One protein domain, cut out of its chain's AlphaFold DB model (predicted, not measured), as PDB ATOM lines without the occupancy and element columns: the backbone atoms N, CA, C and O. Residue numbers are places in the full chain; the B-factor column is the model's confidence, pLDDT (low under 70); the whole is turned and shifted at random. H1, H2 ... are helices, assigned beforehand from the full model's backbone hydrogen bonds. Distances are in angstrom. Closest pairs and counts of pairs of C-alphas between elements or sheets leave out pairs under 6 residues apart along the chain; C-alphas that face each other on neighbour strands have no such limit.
ATOM      1  N   VAL A  50     182.453 -30.088 149.267       54.66
ATOM      2  CA  VAL A  50     181.569 -31.229 149.471       54.66
ATOM      3  C   VAL A  50     181.706 -32.094 148.231       54.66
ATOM      4  O   VAL A  50     180.975 -31.939 147.258       54.66
ATOM      5  N   ASP A  51     182.690 -32.986 148.271       53.78
ATOM      6  CA  ASP A  51     182.558 -34.264 147.581       53.78
ATOM      7  C   ASP A  51     181.313 -34.937 148.171       53.78
ATOM      8  O   ASP A  51     181.319 -35.214 149.367       53.78
ATOM      9  N   ASP A  52     180.248 -35.102 147.380       64.69
ATOM     10  CA  ASP A  52     179.095 -35.995 147.597       64.69
ATOM     11  C   ASP A  52     178.793 -36.394 149.060       64.69
ATOM     12  O   ASP A  52     178.675 -37.582 149.355       64.69
ATOM     13  N   ASP A  53     178.668 -35.435 149.996       75.31
ATOM     14  CA  ASP A  53     178.472 -35.778 151.410       75.31
ATOM     15  C   ASP A  53     177.116 -36.489 151.554       75.31
ATOM     16  O   ASP A  53     176.054 -35.865 151.371       75.31
ATOM     17  N   PRO A  54     177.111 -37.790 151.900       78.25
ATOM     18  CA  PRO A  54     175.877 -38.550 152.011       78.25
ATOM     19  C   PRO A  54     174.935 -37.973 153.077       78.25
ATOM     20  O   PRO A  54     173.724 -38.176 152.987       78.25
ATOM     21  N   ALA A  55     175.447 -37.216 154.056       80.19
ATOM     22  CA  ALA A  55     174.643 -36.541 155.069       80.19
ATOM     23  C   ALA A  55     173.844 -35.354 154.503       80.19
ATOM     24  O   ALA A  55     172.670 -35.191 154.843       80.19
ATOM     25  N   VAL A  56     174.428 -34.562 153.595       81.75
ATOM     26  CA  VAL A  56     173.726 -33.449 152.927       81.75
ATOM     27  C   VAL A  56     172.638 -33.988 152.000       81.75
ATOM     28  O   VAL A  56     171.508 -33.481 151.987       81.75
ATOM     29  N   THR A  57     172.948 -35.059 151.266       83.00
ATOM     30  CA  THR A  57     171.969 -35.778 150.441       83.00
ATOM     31  C   THR A  57     170.837 -36.324 151.307       83.00
ATOM     32  O   THR A  57     169.666 -36.073 151.022       83.00
ATOM     33  N   LEU A  58     171.164 -36.994 152.415       85.62
ATOM     34  CA  LEU A  58     170.190 -37.518 153.372       85.62
ATOM     35  C   LEU A  58     169.230 -36.433 153.878       85.62
ATOM     36  O   LEU A  58     168.014 -36.634 153.847       85.62
ATOM     37  N   ASP A  59     169.756 -35.299 154.340       86.31
ATOM     38  CA  ASP A  59     168.939 -34.210 154.879       86.31
ATOM     39  C   ASP A  59     168.037 -33.595 153.801       86.31
ATOM     40  O   ASP A  59     166.856 -33.341 154.055       86.31
ATOM     41  N   THR A  60     168.549 -33.434 152.578       86.38
ATOM     42  CA  THR A  60     167.772 -32.924 151.437       86.38
ATOM     43  C   THR A  60     166.620 -33.866 151.077       86.38
ATOM     44  O   THR A  60     165.472 -33.432 150.949       86.38
ATOM     45  N   LEU A  61     166.894 -35.170 150.968       86.56
ATOM     46  CA  LEU A  61     165.873 -36.181 150.678       86.56
ATOM     47  C   LEU A  61     164.816 -36.253 151.779       86.56
ATOM     48  O   LEU A  61     163.622 -36.296 151.485       86.56
ATOM     49  N   LEU A  62     165.240 -36.220 153.043       88.75
ATOM     50  CA  LEU A  62     164.332 -36.224 154.184       88.75
ATOM     51  C   LEU A  62     163.382 -35.020 154.141       88.75
ATOM     52  O   LEU A  62     162.174 -35.195 154.304       88.75
ATOM     53  N   GLN A  63     163.903 -33.814 153.896       88.12
ATOM     54  CA  GLN A  63     163.079 -32.604 153.812       88.12
ATOM     55  C   GLN A  63     162.077 -32.661 152.658       88.12
ATOM     56  O   GLN A  63     160.914 -32.292 152.850       88.12
ATOM     57  N   ASN A  64     162.488 -33.179 151.497       85.75
ATOM     58  CA  ASN A  64     161.591 -33.382 150.362       85.75
ATOM     59  C   ASN A  64     160.448 -34.337 150.723       85.75
ATOM     60  O   ASN A  64     159.284 -33.981 150.547       85.75
ATOM     61  N   ILE A  65     160.750 -35.501 151.310       86.44
ATOM     62  CA  ILE A  65     159.723 -36.479 151.704       86.44
ATOM     63  C   ILE A  65     158.746 -35.874 152.721       86.44
ATOM     64  O   ILE A  65     157.533 -35.959 152.537       86.44
ATOM     65  N   ILE A  66     159.252 -35.244 153.786       86.94
ATOM     66  CA  ILE A  66     158.402 -34.684 154.850       86.94
ATOM     67  C   ILE A  66     157.511 -33.564 154.316       86.94
ATOM     68  O   ILE A  66     156.324 -33.517 154.645       86.94
ATOM     69  N   THR A  67     158.055 -32.690 153.470       84.56
ATOM     70  CA  THR A  67     157.297 -31.568 152.907       84.56
ATOM     71  C   THR A  67     156.241 -32.057 151.920       84.56
ATOM     72  O   THR A  67     155.082 -31.651 152.022       84.56
ATOM     73  N   SER A  68     156.587 -32.978 151.014       84.12
ATOM     74  CA  SER A  68     155.638 -33.556 150.054       84.12
ATOM     75  C   SER A  68     154.508 -34.320 150.742       84.12
ATOM     76  O   SER A  68     153.345 -34.128 150.395       84.12
ATOM     77  N   SER A  69     154.804 -35.119 151.769       81.62
ATOM     78  CA  SER A  69     153.763 -35.815 152.534       81.62
ATOM     79  C   SER A  69     152.860 -34.858 153.312       81.62
ATOM     80  O   SER A  69     151.649 -35.067 153.354       81.62
ATOM     81  N   ALA A  70     153.406 -33.770 153.867       82.50
ATOM     82  CA  ALA A  70     152.603 -32.765 154.564       82.50
ATOM     83  C   ALA A  70     151.599 -32.062 153.633       82.50
ATOM     84  O   ALA A  70     150.491 -31.741 154.071       82.50
ATOM     85  N   ILE A  71     151.952 -31.861 152.356       77.25
ATOM     86  CA  ILE A  71     151.044 -31.316 151.330       77.25
ATOM     87  C   ILE A  71     149.860 -32.261 151.089       77.25
ATOM     88  O   ILE A  71     148.724 -31.800 150.993       77.25
ATOM     89  N   GLU A  72     150.099 -33.573 151.076       77.94
ATOM     90  CA  GLU A  72     149.046 -34.594 150.952       77.94
ATOM     91  C   GLU A  72     148.295 -34.849 152.280       77.94
ATOM     92  O   GLU A  72     147.436 -35.726 152.376       77.94
ATOM     93  N   GLY A  73     148.576 -34.055 153.323       76.19
ATOM     94  CA  GLY A  73     147.936 -34.149 154.638       76.19
ATOM     95  C   GLY A  73     148.439 -35.312 155.496       76.19
ATOM     96  O   GLY A  73     147.855 -35.613 156.541       76.19
ATOM     97  N   GLU A  74     149.524 -35.960 155.086       75.81
ATOM     98  CA  GLU A  74     150.092 -37.122 155.751       75.81
ATOM     99  C   GLU A  74     151.211 -36.711 156.710       75.81
ATOM    100  O   GLU A  74     152.126 -35.963 156.366       75.81
ATOM    101  N   ARG A  75     151.160 -37.226 157.942       76.88
ATOM    102  CA  ARG A  75     152.211 -37.006 158.940       76.88
ATOM    103  C   ARG A  75     153.088 -38.244 159.043       76.88
ATOM    104  O   ARG A  75     152.670 -39.255 159.601       76.88
ATOM    105  N   LEU A  76     154.302 -38.144 158.513       81.44
ATOM    106  CA  LEU A  76     155.325 -39.177 158.641       81.44
ATOM    107  C   LEU A  76     156.186 -38.950 159.885       81.44
ATOM    108  O   LEU A  76     156.389 -37.818 160.326       81.44
ATOM    109  N   ASN A  77     156.730 -40.035 160.433       85.12
ATOM    110  CA  ASN A  77     157.739 -39.948 161.478       85.12
ATOM    111  C   ASN A  77     159.110 -39.685 160.834       85.12
ATOM    112  O   ASN A  77     159.695 -40.559 160.198       85.12
ATOM    113  N   ALA A  78     159.633 -38.471 161.009       86.12
ATOM    114  CA  ALA A  78     160.905 -38.069 160.415       86.12
ATOM    115  C   ALA A  78     162.086 -38.951 160.853       86.12
ATOM    116  O   ALA A  78     162.989 -39.188 160.057       86.12
ATOM    117  N   ALA A  79     162.070 -39.487 162.078       86.12
ATOM    118  CA  ALA A  79     163.145 -40.349 162.567       86.12
ATOM    119  C   ALA A  79     163.186 -41.695 161.824       86.12
ATOM    120  O   ALA A  79     164.265 -42.170 161.469       86.12
ATOM    121  N   THR A  80     162.025 -42.290 161.527       88.00
ATOM    122  CA  THR A  80     161.957 -43.576 160.813       88.00
ATOM    123  C   THR A  80     162.319 -43.421 159.337       88.00
ATOM    124  O   THR A  80     163.024 -44.270 158.790       88.00
ATOM    125  N   VAL A  81     161.905 -42.317 158.704       87.62
ATOM    126  CA  VAL A  81     162.290 -41.983 157.320       87.62
ATOM    127  C   VAL A  81     163.791 -41.704 157.229       87.62
ATOM    128  O   VAL A  81     164.463 -42.284 156.378       87.62
ATOM    129  N   ARG A  82     164.345 -40.898 158.147       88.44
ATOM    130  CA  ARG A  82     165.790 -40.615 158.214       88.44
ATOM    131  C   ARG A  82     166.604 -41.898 158.364       88.44
ATOM    132  O   ARG A  82     167.567 -42.077 157.632       88.44
ATOM    133  N   SER A  83     166.209 -42.786 159.278       88.44
ATOM    134  CA  SER A  83     166.867 -44.087 159.487       88.44
ATOM    135  C   SER A  83     166.849 -44.947 158.213       88.44
ATOM    136  O   SER A  83     167.879 -45.485 157.803       88.44
ATOM    137  N   SER A  84     165.702 -45.006 157.525       88.06
ATOM    138  CA  SER A  84     165.534 -45.792 156.291       88.06
ATOM    139  C   SER A  84     166.407 -45.273 155.140       88.06
ATOM    140  O   SER A  84     167.009 -46.068 154.415       88.06
ATOM    141  N   LEU A  85     166.499 -43.949 154.972       88.00
ATOM    142  CA  LEU A  85     167.355 -43.316 153.963       88.00
ATOM    143  C   LEU A  85     168.841 -43.469 154.299       88.00
ATOM    144  O   LEU A  85     169.636 -43.821 153.433       88.00
ATOM    145  N   ALA A  86     169.219 -43.257 155.559       88.00
ATOM    146  CA  ALA A  86     170.606 -43.336 156.000       88.00
ATOM    147  C   ALA A  86     171.223 -44.712 155.760       88.00
ATOM    148  O   ALA A  86     172.329 -44.805 155.232       88.00
ATOM    149  N   ARG A  87     170.463 -45.783 156.038       87.25
ATOM    150  CA  ARG A  87     170.894 -47.158 155.755       87.25
ATOM    151  C   ARG A  87     171.197 -47.382 154.270       87.25
ATOM    152  O   ARG A  87     172.107 -48.138 153.954       87.25
ATOM    153  N   ARG A  88     170.452 -46.738 153.364       86.12
ATOM    154  CA  ARG A  88     170.650 -46.844 151.905       86.12
ATOM    155  C   ARG A  88     171.800 -45.974 151.398       86.12
ATOM    156  O   ARG A  88     172.460 -46.356 150.443       86.12
ATOM    157  N   LEU A  89     172.049 -44.841 152.054       84.69
ATOM    158  CA  LEU A  89     173.152 -43.926 151.746       84.69
ATOM    159  C   LEU A  89     174.474 -44.300 152.443       84.69
ATOM    160  O   LEU A  89     175.474 -43.617 152.254       84.69
ATOM    161  N   GLY A  90     174.491 -45.365 153.254       83.31
ATOM    162  CA  GLY A  90     175.685 -45.807 153.980       83.31
ATOM    163  C   GLY A  90     176.091 -44.897 155.145       83.31
ATOM    164  O   GLY A  90     177.244 -44.933 155.565       83.31
ATOM    165  N   VAL A  91     175.165 -44.085 155.669       83.50
ATOM    166  CA  VAL A  91     175.404 -43.187 156.812       83.50
ATOM    167  C   VAL A  91     175.034 -43.902 158.111       83.50
ATOM    168  O   VAL A  91     173.943 -44.467 158.225       83.50
ATOM    169  N   ASP A  92     175.946 -43.895 159.085       71.88
ATOM    170  CA  ASP A  92     175.718 -44.512 160.393       71.88
ATOM    171  C   ASP A  92     174.824 -43.632 161.278       71.88
ATOM    172  O   ASP A  92     175.209 -42.541 161.699       71.88
ATOM    173  N   ASN A  93     173.611 -44.114 161.560       67.44
ATOM    174  CA  ASN A  93     172.566 -43.326 162.216       67.44
ATOM    175  C   ASN A  93     171.923 -44.019 163.429       67.44
ATOM    176  O   ASN A  93     170.923 -43.522 163.953       67.44
ATOM    177  N   GLY A  94     172.472 -45.143 163.897       62.50
ATOM    178  CA  GLY A  94     171.840 -45.961 164.935       62.50
ATOM    179  C   GLY A  94     170.557 -46.662 164.454       62.50
ATOM    180  O   GLY A  94     169.776 -46.149 163.654       62.50
ATOM    181  N   ALA A  95     170.324 -47.885 164.932       61.56
ATOM    182  CA  ALA A  95     169.174 -48.680 164.510       61.56
ATOM    183  C   ALA A  95     167.880 -48.192 165.187       61.56
ATOM    184  O   ALA A  95     167.631 -48.477 166.358       61.56
ATOM    185  N   VAL A  96     167.034 -47.476 164.442       74.25
ATOM    186  CA  VAL A  96     165.654 -47.157 164.847       74.25
ATOM    187  C   VAL A  96     164.700 -48.148 164.186       74.25
ATOM    188  O   VAL A  96     164.867 -48.468 163.011       74.25
ATOM    189  N   ALA A  97     163.676 -48.609 164.911       75.56
ATOM    190  CA  ALA A  97     162.596 -49.392 164.319       75.56
ATOM    191  C   ALA A  97     161.874 -48.565 163.242       75.56
ATOM    192  O   ALA A  97     161.340 -47.489 163.506       75.56
ATOM    193  N   VAL A  98     161.884 -49.072 162.019       81.31
ATOM    194  CA  VAL A  98     161.321 -48.438 160.822       81.31
ATOM    195  C   VAL A  98     159.948 -49.023 160.504       81.31
ATOM    196  O   VAL A  98     159.679 -50.187 160.791       81.31
ATOM    197  N   SER A  99     159.063 -48.217 159.915       83.81
ATOM    198  CA  SER A  99     157.783 -48.706 159.392       83.81
ATOM    199  C   SER A  99     157.920 -49.148 157.936       83.81
ATOM    200  O   SER A  99     158.714 -48.567 157.196       83.81
ATOM    201  N   SER A 100     157.090 -50.106 157.503       84.69
ATOM    202  CA  SER A 100     156.943 -50.521 156.093       84.69
ATOM    203  C   SER A 100     156.779 -49.313 155.165       84.69
ATOM    204  O   SER A 100     157.436 -49.211 154.134       84.69
ATOM    205  N   ARG A 101     155.967 -48.341 155.589       84.75
ATOM    206  CA  ARG A 101     155.759 -47.066 154.894       84.75
ATOM    207  C   ARG A 101     157.025 -46.219 154.745       84.75
ATOM    208  O   ARG A 101     157.242 -45.636 153.689       84.75
ATOM    209  N   SER A 102     157.842 -46.112 155.795       85.56
ATOM    210  CA  SER A 102     159.091 -45.333 155.737       85.56
ATOM    211  C   SER A 102     160.121 -46.006 154.833       85.56
ATOM    212  O   SER A 102     160.834 -45.323 154.104       85.56
ATOM    213  N   GLU A 103     160.163 -47.338 154.866       88.81
ATOM    214  CA  GLU A 103     161.021 -48.155 154.007       88.81
ATOM    215  C   GLU A 103     160.641 -48.008 152.533       88.81
ATOM    216  O   GLU A 103     161.501 -47.672 151.724       88.81
ATOM    217  N   GLY A 104     159.354 -48.145 152.198       89.06
ATOM    218  CA  GLY A 104     158.877 -47.968 150.827       89.06
ATOM    219  C   GLY A 104     159.150 -46.562 150.282       89.06
ATOM    220  O   GLY A 104     159.668 -46.414 149.179       89.06
ATOM    221  N   LEU A 105     158.904 -45.511 151.071       88.06
ATOM    222  CA  LEU A 105     159.252 -44.143 150.665       88.06
ATOM    223  C   LEU A 105     160.753 -43.967 150.414       88.06
ATOM    224  O   LEU A 105     161.135 -43.297 149.455       88.06
ATOM    225  N   ALA A 106     161.601 -44.563 151.253       88.69
ATOM    226  CA  ALA A 106     163.044 -44.522 151.056       88.69
ATOM    227  C   ALA A 106     163.465 -45.279 149.784       88.69
ATOM    228  O   ALA A 106     164.263 -44.744 149.019       88.69
ATOM    229  N   ASP A 107     162.906 -46.463 149.518       90.44
ATOM    230  CA  ASP A 107     163.155 -47.216 148.278       90.44
ATOM    231  C   ASP A 107     162.747 -46.425 147.036       90.44
ATOM    232  O   ASP A 107     163.538 -46.287 146.105       90.44
ATOM    233  N   MET A 108     161.547 -45.841 147.050       90.62
ATOM    234  CA  MET A 108     161.046 -45.030 145.942       90.62
ATOM    235  C   MET A 108     161.957 -43.835 145.654       90.62
ATOM    236  O   MET A 108     162.281 -43.576 144.498       90.62
ATOM    237  N   MET A 109     162.388 -43.113 146.689       88.38
ATOM    238  CA  MET A 109     163.260 -41.948 146.513       88.38
ATOM    239  C   MET A 109     164.651 -42.335 146.013       88.38
ATOM    240  O   MET A 109     165.200 -41.639 145.158       88.38
ATOM    241  N   MET A 110     165.207 -43.447 146.500       88.06
ATOM    242  CA  MET A 110     166.494 -43.950 146.021       88.06
ATOM    243  C   MET A 110     166.417 -44.434 144.574       88.06
ATOM    244  O   MET A 110     167.328 -44.150 143.806       88.06
ATOM    245  N   ASP A 111     165.333 -45.098 144.175       90.31
ATOM    246  CA  ASP A 111     165.124 -45.488 142.779       90.31
ATOM    247  C   ASP A 111     164.953 -44.264 141.866       90.31
ATOM    248  O   ASP A 111     165.548 -44.203 140.791       90.31
ATOM    249  N   ALA A 112     164.182 -43.261 142.297       86.69
ATOM    250  CA  ALA A 112     163.922 -42.060 141.506       86.69
ATOM    251  C   ALA A 112     165.176 -41.196 141.293       86.69
ATOM    252  O   ALA A 112     165.350 -40.628 140.215       86.69
ATOM    253  N   ILE A 113     166.046 -41.087 142.303       83.38
ATOM    254  CA  ILE A 113     167.192 -40.162 142.289       83.38
ATOM    255  C   ILE A 113     168.509 -40.877 141.980       83.38
ATOM    256  O   ILE A 113     169.383 -40.294 141.348       83.38
ATOM    257  N   GLY A 114     168.653 -42.141 142.376       81.69
ATOM    258  CA  GLY A 114     169.871 -42.927 142.164       81.69
ATOM    259  C   GLY A 114     170.036 -43.461 140.742       81.69
ATOM    260  O   GLY A 114     171.091 -43.985 140.398       81.69
ATOM    261  N   SER A 115     169.008 -43.370 139.898       81.56
ATOM    262  CA  SER A 115     169.065 -43.826 138.506       81.56
ATOM    263  C   SER A 115     168.271 -42.895 137.585       81.56
ATOM    264  O   SER A 115     167.225 -43.290 137.052       81.56
ATOM    265  N   PRO A 116     168.752 -41.649 137.395       78.12
ATOM    266  CA  PRO A 116     168.064 -40.645 136.586       78.12
ATOM    267  C   PRO A 116     168.013 -41.027 135.104       78.12
ATOM    268  O   PRO A 116     167.132 -40.555 134.388       78.12
ATOM    269  N   ASP A 117     168.911 -41.900 134.641       84.00
ATOM    270  CA  ASP A 117     168.973 -42.367 133.251       84.00
ATOM    271  C   ASP A 117     168.064 -43.554 132.939       84.00
ATOM    272  O   ASP A 117     167.809 -43.858 131.775       84.00
TER     273      ASP A 117
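AT A GLANCE: This is residues 50 to 117 of the 218 residues of the protein "DUF4172 domain-containing protein" of Halomonas sp. BC04 (UniProt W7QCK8). The longest helix, H1, and H2 make a slanting helical hairpin, and H3 packs on H2, so that the three centres form a triangle with H3 only close to H1. Residues 68 to 73, of which 68 to 71 belong to H1, stick out. The 68 printed residues include three named helices, H1, H2, H3 in chain order, and no named strand: all helix, compact, radius of gyration of the C-alphas 11.6 A, spans 35 by 30 by 18 A.

IN THESE COORDINATES: H1, residues 54 to 71, is 25.9 A long from C-alpha 54 at (175.877, -38.550, 152.011). H2, residues 78 to 89, is 16.1 A. H3, residues 100 to 114, is 20.5 A and ends with C-alpha 114 at (169.871, -42.927, 142.164).

HOW THE PARTS SIT: H1 and H2, a hairpin, touch at a steep tilt of 41 degrees, opposite ways; their closest C-alphas, Pro 54 and Leu 89, are 6.0 A apart. H2 and H3 touch, the same way at a steep 45 degrees, closest at the C-alphas of Val 81 and Ser 102, 4.9 A. H1 and H3 are close but not clearly touching, closest at the C-alphas of Leu 61 and Met 109, 7.6 A. Every O i to N i+4 pair is within hydrogen-bond range in H1 and H3, and 7 of 8 in H2.

THE WHOLE: The farthest C-alphas, Asp 51 and Gly 73, are 35.3 A apart. The printed part has no cut, and both links are short. Model confidence is under 70 at residues 50 to 52 and 93 to 95.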